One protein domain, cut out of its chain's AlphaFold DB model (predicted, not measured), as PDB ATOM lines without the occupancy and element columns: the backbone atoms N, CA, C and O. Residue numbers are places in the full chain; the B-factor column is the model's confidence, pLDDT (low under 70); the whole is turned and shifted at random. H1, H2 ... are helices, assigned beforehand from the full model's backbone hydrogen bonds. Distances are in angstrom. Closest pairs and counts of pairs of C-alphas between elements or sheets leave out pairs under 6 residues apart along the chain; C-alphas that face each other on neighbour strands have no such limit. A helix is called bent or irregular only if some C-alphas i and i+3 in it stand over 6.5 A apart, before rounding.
ATOM      1  N   GLY A 144      11.180 -55.100  14.321       51.97
ATOM      2  CA  GLY A 144      10.747 -54.013  13.444       51.97
ATOM      3  C   GLY A 144      11.804 -52.923  13.319       51.97
ATOM      4  O   GLY A 144      12.014 -52.147  14.249       51.97
ATOM      5  N   ARG A 145      12.466 -52.842  12.160       56.97
ATOM      6  CA  ARG A 145      13.399 -51.749  11.868       56.97
ATOM      7  C   ARG A 145      12.616 -50.488  11.515       56.97
ATOM      8  O   ARG A 145      12.004 -50.415  10.449       56.97
ATOM      9  N   LEU A 146      12.684 -49.479  12.380       68.19
ATOM     10  CA  LEU A 146      12.242 -48.127  12.038       68.19
ATOM     11  C   LEU A 146      13.062 -47.604  10.840       68.19
ATOM     12  O   LEU A 146      14.285 -47.765  10.840       68.19
ATOM     13  N   PRO A 147      12.435 -46.965   9.834       76.06
ATOM     14  CA  PRO A 147      13.153 -46.313   8.744       76.06
ATOM     15  C   PRO A 147      14.190 -45.315   9.265       76.06
ATOM     16  O   PRO A 147      13.902 -44.540  10.182       76.06
ATOM     17  N   ASP A 148      15.366 -45.279   8.638       81.00
ATOM     18  CA  ASP A 148      16.490 -44.448   9.090       81.00
ATOM     19  C   ASP A 148      16.110 -42.948   9.169       81.00
ATOM     20  O   ASP A 148      16.529 -42.249  10.090       81.00
ATOM     21  N   GLU A 149      15.208 -42.468   8.298       77.31
ATOM     22  CA  GLU A 149      14.629 -41.113   8.375       77.31
ATOM     23  C   GLU A 149      13.842 -40.835   9.666       77.31
ATOM     24  O   GLU A 149      13.843 -39.706  10.161       77.31
ATOM     25  N   ILE A 150      13.123 -41.831  10.197       82.62
ATOM     26  CA  ILE A 150      12.368 -41.704  11.451       82.62
ATOM     27  C   ILE A 150      13.341 -41.723  12.629       82.62
ATOM     28  O   ILE A 150      13.200 -40.911  13.542       82.62
ATOM     29  N   LEU A 151      14.379 -42.563  12.572       85.25
ATOM     30  CA  LEU A 151      15.447 -42.581  13.573       85.25
ATOM     31  C   LEU A 151      16.210 -41.247  13.620       85.25
ATOM     32  O   LEU A 151      16.463 -40.736  14.709       85.25
ATOM     33  N   GLU A 152      16.502 -40.621  12.475       87.38
ATOM     34  CA  GLU A 152      17.080 -39.269  12.441       87.38
ATOM     35  C   GLU A 152      16.125 -38.191  12.982       87.38
ATOM     36  O   GLU A 152      16.561 -37.299  13.712       87.38
ATOM     37  N   LYS A 153      14.824 -38.245  12.659       84.88
ATOM     38  CA  LYS A 153      13.826 -37.311  13.223       84.88
ATOM     39  C   LYS A 153      13.729 -37.463  14.748       84.88
ATOM     40  O   LYS A 153      13.701 -36.454  15.455       84.88
ATOM     41  N   MET A 154      13.738 -38.699  15.250       86.31
ATOM     42  CA  MET A 154      13.716 -39.011  16.680       86.31
ATOM     43  C   MET A 154      14.985 -38.517  17.384       86.31
ATOM     44  O   MET A 154      14.877 -37.792  18.368       86.31
ATOM     45  N   GLU A 155      16.171 -38.803  16.842       90.00
ATOM     46  CA  GLU A 155      17.455 -38.328  17.378       90.00
ATOM     47  C   GLU A 155      17.502 -36.797  17.479       90.00
ATOM     48  O   GLU A 155      17.807 -36.258  18.542       90.00
ATOM     49  N   ARG A 156      17.121 -36.080  16.412       89.50
ATOM     50  CA  ARG A 156      17.061 -34.606  16.420       89.50
ATOM     51  C   ARG A 156      16.060 -34.073  17.451       89.50
ATOM     52  O   ARG A 156      16.359 -33.086  18.117       89.50
ATOM     53  N   SER A 157      14.899 -34.716  17.599       90.00
ATOM     54  CA  SER A 157      13.870 -34.335  18.582       90.00
ATOM     55  C   SER A 157      14.344 -34.550  20.025       90.00
ATOM     56  O   SER A 157      14.215 -33.655  20.862       90.00
ATOM     57  N   LEU A 158      14.974 -35.693  20.314       90.62
ATOM     58  CA  LEU A 158      15.543 -35.990  21.630       90.62
ATOM     59  C   LEU A 158      16.705 -35.046  21.969       90.62
ATOM     60  O   LEU A 158      16.735 -34.505  23.071       90.62
ATOM     61  N   ILE A 159      17.603 -34.760  21.018       92.00
ATOM     62  CA  ILE A 159      18.685 -33.777  21.207       92.00
ATOM     63  C   ILE A 159      18.125 -32.362  21.432       92.00
ATOM     64  O   ILE A 159      18.678 -31.616  22.236       92.00
ATOM     65  N   ALA A 160      17.020 -31.986  20.780       90.38
ATOM     66  CA  ALA A 160      16.374 -30.689  20.997       90.38
ATOM     67  C   ALA A 160      15.672 -30.575  22.365       90.38
ATOM     68  O   ALA A 160      15.627 -29.483  22.929       90.38
ATOM     69  N   ARG A 161      15.137 -31.682  22.905       89.38
ATOM     70  CA  ARG A 161      14.421 -31.720  24.198       89.38
ATOM     71  C   ARG A 161      15.342 -31.917  25.408       89.38
ATOM     72  O   ARG A 161      15.119 -31.290  26.438       89.38
ATOM     73  N   PHE A 162      16.360 -32.769  25.287       89.75
ATOM     74  CA  PHE A 162      17.214 -33.221  26.398       89.75
ATOM     75  C   PHE A 162      18.696 -32.847  26.238       89.75
ATOM     76  O   PHE A 162      19.493 -33.060  27.150       89.75
ATOM     77  N   GLY A 163      19.084 -32.278  25.094       90.81
ATOM     78  CA  GLY A 163      20.483 -32.057  24.733       90.81
ATOM     79  C   GLY A 163      21.169 -33.319  24.196       90.81
ATOM     80  O   GLY A 163      20.620 -34.419  24.199       90.81
ATOM     81  N   ASN A 164      22.408 -33.167  23.725       92.94
ATOM     82  CA  ASN A 164      23.240 -34.292  23.286       92.94
ATOM     83  C   ASN A 164      23.909 -34.978  24.493       92.94
ATOM     84  O   ASN A 164      25.121 -34.871  24.690       92.94
ATOM     85  N   ILE A 165      23.093 -35.616  25.334       91.69
ATOM     86  CA  ILE A 165      23.511 -36.331  26.550       91.69
ATOM     87  C   ILE A 165      23.694 -37.840  26.287       91.69
ATOM     88  O   ILE A 165      23.082 -38.372  25.352       91.69
ATOM     89  N   PRO A 166      24.487 -38.568  27.104       93.94
ATOM     90  CA  PRO A 166      24.739 -39.999  26.902       93.94
ATOM     91  C   PRO A 166      23.466 -40.851  26.825       93.94
ATOM     92  O   PRO A 166      23.393 -41.744  25.984       93.94
ATOM     93  N   ALA A 167      22.436 -40.538  27.620       90.81
ATOM     94  CA  ALA A 167      21.161 -41.252  27.586       90.81
ATOM     95  C   ALA A 167      20.473 -41.199  26.208       90.81
ATOM     96  O   ALA A 167      19.965 -42.220  25.748       90.81
ATOM     97  N   VAL A 168      20.519 -40.064  25.493       91.12
ATOM     98  CA  VAL A 168      19.982 -39.969  24.119       91.12
ATOM     99  C   VAL A 168      20.775 -40.861  23.162       91.12
ATOM    100  O   VAL A 168      20.182 -41.551  22.335       91.12
ATOM    101  N   GLN A 169      22.104 -40.887  23.287       93.12
ATOM    102  CA  GLN A 169      22.969 -41.697  22.422       93.12
ATOM    103  C   GLN A 169      22.743 -43.198  22.643       93.12
ATOM    104  O   GLN A 169      22.608 -43.939  21.672       93.12
ATOM    105  N   ILE A 170      22.630 -43.633  23.902       92.00
ATOM    106  CA  ILE A 170      22.282 -45.012  24.275       92.00
ATOM    107  C   ILE A 170      20.897 -45.369  23.721       92.00
ATOM    108  O   ILE A 170      20.756 -46.347  22.989       92.00
ATOM    109  N   TYR A 171      19.881 -44.545  23.992       91.31
ATOM    110  CA  TYR A 171      18.516 -44.775  23.515       91.31
ATOM    111  C   TYR A 171      18.459 -44.932  21.984       91.31
ATOM    112  O   TYR A 171      17.906 -45.909  21.475       91.31
ATOM    113  N   MET A 172      19.108 -44.030  21.239       91.50
ATOM    114  CA  MET A 172      19.165 -44.089  19.773       91.50
ATOM    115  C   MET A 172      20.009 -45.250  19.227       91.50
ATOM    116  O   MET A 172      19.665 -45.795  18.180       91.50
ATOM    117  N   LYS A 173      21.087 -45.652  19.915       89.94
ATOM    118  CA  LYS A 173      21.894 -46.840  19.584       89.94
ATOM    119  C   LYS A 173      21.025 -48.097  19.610       89.94
ATOM    120  O   LYS A 173      20.989 -48.823  18.621       89.94
ATOM    121  N   HIS A 174      20.265 -48.322  20.682       86.56
ATOM    122  CA  HIS A 174      19.409 -49.508  20.794       86.56
ATOM    123  C   HIS A 174      18.317 -49.557  19.712       86.56
ATOM    124  O   HIS A 174      18.088 -50.627  19.151       86.56
ATOM    125  N   HIS A 175      17.725 -48.415  19.341       82.94
ATOM    126  CA  HIS A 175      16.776 -48.312  18.216       82.94
ATOM    127  C   HIS A 175      17.405 -48.479  16.819       82.94
ATOM    128  O   HIS A 175      16.684 -48.751  15.862       82.94
ATOM    129  N   ARG A 176      18.729 -48.329  16.683       83.94
ATOM    130  CA  ARG A 176      19.481 -48.594  15.439       83.94
ATOM    131  C   ARG A 176      19.989 -50.036  15.347       83.94
ATOM    132  O   ARG A 176      20.014 -50.591  14.255       83.94
ATOM    133  N   GLU A 177      20.397 -50.631  16.467       78.44
ATOM    134  CA  GLU A 177      21.021 -51.965  16.524       78.44
ATOM    135  C   GLU A 177      20.032 -53.123  16.771       78.44
ATOM    136  O   GLU A 177      20.395 -54.281  16.567       78.44
ATOM    137  N   SER A 178      18.795 -52.846  17.205       62.09
ATOM    138  CA  SER A 178      17.785 -53.864  17.557       62.09
ATOM    139  C   SER A 178      17.440 -54.839  16.431       62.09
ATOM    140  O   SER A 178      17.226 -56.022  16.695       62.09
ATOM    141  N   ALA A 179      17.395 -54.348  15.191       59.44
ATOM    142  CA  ALA A 179      16.830 -55.055  14.045       59.44
ATOM    143  C   ALA A 179      17.554 -56.359  13.665       59.44
ATOM    144  O   ALA A 179      16.919 -57.259  13.119       59.44
ATOM    145  N   ASP A 180      18.858 -56.460  13.942       63.25
ATOM    146  CA  ASP A 180      19.722 -57.455  13.291       63.25
ATOM    147  C   ASP A 180      20.130 -58.634  14.199       63.25
ATOM    148  O   ASP A 180      20.610 -59.651  13.693       63.25
ATOM    149  N   ARG A 181      19.999 -58.518  15.535       71.38
ATOM    150  CA  ARG A 181      20.485 -59.553  16.484       71.38
ATOM    151  C   ARG A 181      19.754 -59.671  17.832       71.38
ATOM    152  O   ARG A 181      20.206 -60.432  18.685       71.38
ATOM    153  N   GLY A 182      18.669 -58.924  18.058       69.62
ATOM    154  CA  GLY A 182      18.050 -58.806  19.387       69.62
ATOM    155  C   GLY A 182      18.951 -58.090  20.409       69.62
ATOM    156  O   GLY A 182      19.982 -57.520  20.053       69.62
ATOM    157  N   TRP A 183      18.563 -58.102  21.690       79.81
ATOM    158  CA  TRP A 183      19.324 -57.481  22.788       79.81
ATOM    159  C   TRP A 183      19.653 -58.493  23.889       79.81
ATOM    160  O   TRP A 183      18.795 -59.265  24.318       79.81
ATOM    161  N   THR A 184      20.875 -58.433  24.415       84.00
ATOM    162  CA  THR A 184      21.251 -59.131  25.654       84.00
ATOM    163  C   THR A 184      20.622 -58.472  26.889       84.00
ATOM    164  O   THR A 184      20.212 -57.312  26.865       84.00
ATOM    165  N   SER A 185      20.595 -59.186  28.021       81.88
ATOM    166  CA  SER A 185      20.086 -58.645  29.295       81.88
ATOM    167  C   SER A 185      20.863 -57.422  29.807       81.88
ATOM    168  O   SER A 185      20.290 -56.639  30.564       81.88
ATOM    169  N   ASP A 186      22.138 -57.257  29.439       85.50
ATOM    170  CA  ASP A 186      22.926 -56.069  29.788       85.50
ATOM    171  C   ASP A 186      22.583 -54.882  28.873       85.50
ATOM    172  O   ASP A 186      22.333 -53.790  29.375       85.50
ATOM    173  N   GLU A 187      22.459 -55.102  27.560       87.31
ATOM    174  CA  GLU A 187      22.011 -54.081  26.593       87.31
ATOM    175  C   GLU A 187      20.577 -53.597  26.895       87.31
ATOM    176  O   GLU A 187      20.280 -52.409  26.812       87.31
ATOM    177  N   MET A 188      19.687 -54.495  27.323       85.12
ATOM    178  CA  MET A 188      18.330 -54.148  27.763       85.12
ATOM    179  C   MET A 188      18.329 -53.288  29.039       85.12
ATOM    180  O   MET A 188      17.527 -52.363  29.166       85.12
ATOM    181  N   MET A 189      19.247 -53.556  29.973       89.69
ATOM    182  CA  MET A 189      19.413 -52.739  31.179       89.69
ATOM    183  C   MET A 189      19.993 -51.354  30.844       89.69
ATOM    184  O   MET A 189      19.512 -50.351  31.370       89.69
ATOM    185  N   GLU A 190      20.971 -51.285  29.930       92.81
ATOM    186  CA  GLU A 190      21.532 -50.037  29.381       92.81
ATOM    187  C   GLU A 190      20.410 -49.153  28.791       92.81
ATOM    188  O   GLU A 190      20.267 -47.985  29.167       92.81
ATOM    189  N   TYR A 191      19.538 -49.744  27.963       91.44
ATOM    190  CA  TYR A 191      18.370 -49.081  27.376       91.44
ATOM    191  C   TYR A 191      17.352 -48.582  28.414       91.44
ATOM    192  O   TYR A 191      16.880 -47.443  28.315       91.44
ATOM    193  N   HIS A 192      16.991 -49.395  29.413       91.12
ATOM    194  CA  HIS A 192      16.007 -48.990  30.422       91.12
ATOM    195  C   HIS A 192      16.533 -47.892  31.355       91.12
ATOM    196  O   HIS A 192      15.790 -46.962  31.667       91.12
ATOM    197  N   LEU A 193      17.812 -47.934  31.743       92.62
ATOM    198  CA  LEU A 193      18.430 -46.873  32.545       92.62
ATOM    199  C   LEU A 193      18.484 -45.542  31.778       92.62
ATOM    200  O   LEU A 193      18.087 -44.512  32.322       92.62
ATOM    201  N   ALA A 194      18.868 -45.562  30.497       92.50
ATOM    202  CA  ALA A 194      18.801 -44.377  29.639       92.50
ATOM    203  C   ALA A 194      17.359 -43.867  29.457       92.50
ATOM    204  O   ALA A 194      17.108 -42.664  29.506       92.50
ATOM    205  N   SER A 195      16.387 -44.773  29.310       91.38
ATOM    206  CA  SER A 195      14.965 -44.412  29.219       91.38
ATOM    207  C   SER A 195      14.454 -43.721  30.489       91.38
ATOM    208  O   SER A 195      13.633 -42.812  30.391       91.38
ATOM    209  N   LEU A 196      14.940 -44.115  31.673       91.69
ATOM    210  CA  LEU A 196      14.560 -43.513  32.957       91.69
ATOM    211  C   LEU A 196      15.055 -42.059  33.091       91.69
ATOM    212  O   LEU A 196      14.353 -41.226  33.662       91.69
ATOM    213  N   GLU A 197      16.236 -41.757  32.545       90.62
ATOM    214  CA  GLU A 197      16.810 -40.404  32.507       90.62
ATOM    215  C   GLU A 197      16.043 -39.485  31.539       90.62
ATOM    216  O   GLU A 197      15.756 -38.335  31.873       90.62
ATOM    217  N   LEU A 198      15.648 -40.000  30.366       89.12
ATOM    218  CA  LEU A 198      14.896 -39.243  29.352       89.12
ATOM    219  C   LEU A 198      13.407 -39.076  29.691       89.12
ATOM    220  O   LEU A 198      12.804 -38.048  29.377       89.12
ATOM    221  N   PHE A 199      12.783 -40.076  30.315       91.50
ATOM    222  CA  PHE A 199      11.330 -40.133  30.501       91.50
ATOM    223  C   PHE A 199      10.929 -40.317  31.976       91.50
ATOM    224  O   PHE A 199      10.213 -41.265  32.309       91.50
ATOM    225  N   PRO A 200      11.291 -39.380  32.879       83.62
ATOM    226  CA  PRO A 200      10.974 -39.479  34.308       83.62
ATOM    227  C   PRO A 200       9.464 -39.495  34.610       83.62
ATOM    228  O   PRO A 200       9.061 -39.892  35.699       83.62
ATOM    229  N   HIS A 201       8.614 -39.113  33.650       84.19
ATOM    230  CA  HIS A 201       7.156 -39.235  33.749       84.19
ATOM    231  C   HIS A 201       6.647 -40.686  33.621       84.19
ATOM    232  O   HIS A 201       5.552 -40.974  34.091       84.19
ATOM    233  N   ARG A 202       7.438 -41.608  33.047       85.06
ATOM    234  CA  ARG A 202       7.136 -43.056  32.946       85.06
ATOM    235  C   ARG A 202       7.909 -43.894  33.962       85.06
ATOM    236  O   ARG A 202       8.090 -45.096  33.781       85.06
ATOM    237  N   ARG A 203       8.413 -43.258  35.024       85.12
ATOM    238  CA  ARG A 203       9.341 -43.869  35.982       85.12
ATOM    239  C   ARG A 203       8.863 -45.226  36.507       85.12
ATOM    240  O   ARG A 203       9.662 -46.149  36.536       85.12
ATOM    241  N   SER A 204       7.584 -45.368  36.854       84.75
ATOM    242  CA  SER A 204       7.008 -46.628  37.343       84.75
ATOM    243  C   SER A 204       7.055 -47.758  36.311       84.75
ATOM    244  O   SER A 204       7.462 -48.863  36.651       84.75
ATOM    245  N   GLU A 205       6.699 -47.484  35.051       83.00
ATOM    246  CA  GLU A 205       6.754 -48.457  33.944       83.00
ATOM    247  C   GLU A 205       8.194 -48.943  33.707       83.00
ATOM    248  O   GLU A 205       8.449 -50.130  33.498       83.00
ATOM    249  N   ILE A 206       9.151 -48.014  33.771       83.69
ATOM    250  CA  ILE A 206      10.567 -48.278  33.506       83.69
ATOM    251  C   ILE A 206      11.234 -48.980  34.701       83.69
ATOM    252  O   ILE A 206      12.004 -49.916  34.498       83.69
ATOM    253  N   GLU A 207      10.911 -48.605  35.942       87.31
ATOM    254  CA  GLU A 207      11.368 -49.313  37.148       87.31
ATOM    255  C   GLU A 207      10.788 -50.734  37.233       87.31
ATOM    256  O   GLU A 207      11.470 -51.637  37.721       87.31
ATOM    257  N   GLU A 208       9.572 -50.967  36.729       86.88
ATOM    258  CA  GLU A 208       9.021 -52.319  36.598       86.88
ATOM    259  C   GLU A 208       9.767 -53.123  35.520       86.88
ATOM    260  O   GLU A 208      10.163 -54.262  35.765       86.88
ATOM    261  N   ALA A 209      10.047 -52.524  34.355       83.81
ATOM    262  CA  ALA A 209      10.841 -53.163  33.303       83.81
ATOM    263  C   ALA A 209      12.254 -53.543  33.791       83.81
ATOM    264  O   ALA A 209      12.676 -54.682  33.600       83.81
ATOM    265  N   ILE A 210      12.932 -52.648  34.523       87.31
ATOM    266  CA  ILE A 210      14.217 -52.917  35.193       87.31
ATOM    267  C   ILE A 210      14.096 -54.116  36.146       87.31
ATOM    268  O   ILE A 210      14.929 -55.023  36.096       87.31
ATOM    269  N   GLN A 211      13.048 -54.174  36.975       87.12
ATOM    270  CA  GLN A 211      12.812 -55.303  37.885       87.12
ATOM    271  C   GLN A 211      12.583 -56.624  37.137       87.12
ATOM    272  O   GLN A 211      13.135 -57.650  37.546       87.12
ATOM    273  N   ARG A 212      11.840 -56.617  36.020       82.19
ATOM    274  CA  ARG A 212      11.680 -57.802  35.155       82.19
ATOM    275  C   ARG A 212      13.026 -58.234  34.559       82.19
ATOM    276  O   ARG A 212      13.370 -59.411  34.652       82.19
ATOM    277  N   THR A 213      13.819 -57.311  34.009       83.56
ATOM    278  CA  THR A 213      15.153 -57.608  33.448       83.56
ATOM    279  C   THR A 213      16.110 -58.147  34.519       83.56
ATOM    280  O   THR A 213      16.816 -59.127  34.278       83.56
ATOM    281  N   GLU A 214      16.099 -57.593  35.737       85.06
ATOM    282  CA  GLU A 214      16.849 -58.149  36.869       85.06
ATOM    283  C   GLU A 214      16.381 -59.558  37.260       85.06
ATOM    284  O   GLU A 214      17.216 -60.402  37.597       85.06
ATOM    285  N   ALA A 215      15.074 -59.832  37.235       82.31
ATOM    286  CA  ALA A 215      14.534 -61.156  37.535       82.31
ATOM    287  C   ALA A 215      14.991 -62.194  36.498       82.31
ATOM    288  O   ALA A 215      15.483 -63.253  36.894       82.31
ATOM    289  N   TYR A 216      14.938 -61.862  35.202       77.12
ATOM    290  CA  TYR A 216      15.491 -62.696  34.126       77.12
ATOM    291  C   TYR A 216      17.004 -62.915  34.268       77.12
ATOM    292  O   TYR A 216      17.483 -64.027  34.056       77.12
ATOM    293  N   ARG A 217      17.768 -61.897  34.687       79.00
ATOM    294  CA  ARG A 217      19.215 -62.040  34.932       79.00
ATOM    295  C   ARG A 217      19.532 -62.975  36.104       79.00
ATOM    296  O   ARG A 217      20.529 -63.692  36.063       79.00
ATOM    297  N   LYS A 218      18.719 -62.939  37.165       81.31
ATOM    298  CA  LYS A 218      18.898 -63.759  38.380       81.31
ATOM    299  C   LYS A 218      18.434 -65.201  38.170       81.31
ATOM    300  O   LYS A 218      19.098 -66.117  38.643       81.31
ATOM    301  N   ASN A 219      17.327 -65.386  37.450       78.38
ATOM    302  CA  ASN A 219      16.716 -66.675  37.135       78.38
ATOM    303  C   ASN A 219      16.481 -66.786  35.614       78.38
ATOM    304  O   ASN A 219      15.336 -66.668  35.168       78.38
ATOM    305  N   PRO A 220      17.533 -66.995  34.799       70.38
ATOM    306  CA  PRO A 220      17.359 -67.192  33.364       70.38
ATOM    307  C   PRO A 220      16.524 -68.460  33.108       70.38
ATOM    308  O   PRO A 220      16.780 -69.488  33.746       70.38
ATOM    309  N   PRO A 221      15.524 -68.421  32.206       62.00
ATOM    310  CA  PRO A 221      14.639 -69.555  31.970       62.00
ATOM    311  C   PRO A 221      15.431 -70.747  31.425       62.00
ATOM    312  O   PRO A 221      16.070 -70.671  30.378       62.00
TER     313      PRO A 221
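Overview. This is residues 144 to 221 of the 229 residues of an uncharacterized protein of Candidatus Poribacteria bacterium (UniProt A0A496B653). Four helices, H1 to H4, stand in one row, each folding back beside the one before, with the row splayed between H2 and H3. The printed part has 78 residues, no named strand, and is all helix. It is compact, with a 13.3 A radius of gyration of the C-alphas, spanning 38 by 29 by 17 A.

Arrangement. H1, residues 148 to 162, touches H2, residues 166 to 181, at a shallow tilt of 20 degrees; the closest C-alphas, Leu 158 and Val 168, are 6.5 A apart. H2 touches H3, residues 185 to 198, at a steep tilt of 39 degrees, closest at C-alphas Ala 167 and Ala 194, 4.4 A. H3 touches H4, residues 200 to 218, at a shallow tilt of 13 degrees, closest at C-alphas Leu 196 and Arg 203, 6.0 A. Each pair is a hairpin running opposite ways. H4 is apart from H1 and H2. Every O i to N i+4 pair is within hydrogen-bond range in H1 and H3, 9 of 12 in H2, 13 of 15 in H4.

Along the chain. H1 begins at C-alpha 148 (16.490, -44.448, 9.090) and measures 20.6 A, H2 22.6 A, H3 20.1 A; H4, 25.9 A, ends at C-alpha 218 (18.898, -63.759, 38.380). H2 and H4 are irregular: C-alphas 176 and 179 are 7.1 A apart, 201 and 204 8.2 A.

Size, cuts and confidence. The printed part has no cut, and its three links are tight. The farthest C-alphas, Ala 160 and Pro 221, are 40.4 A apart. The model's pLDDT is under 70 at residues 144 to 146, 178 to 180, 182 and 221.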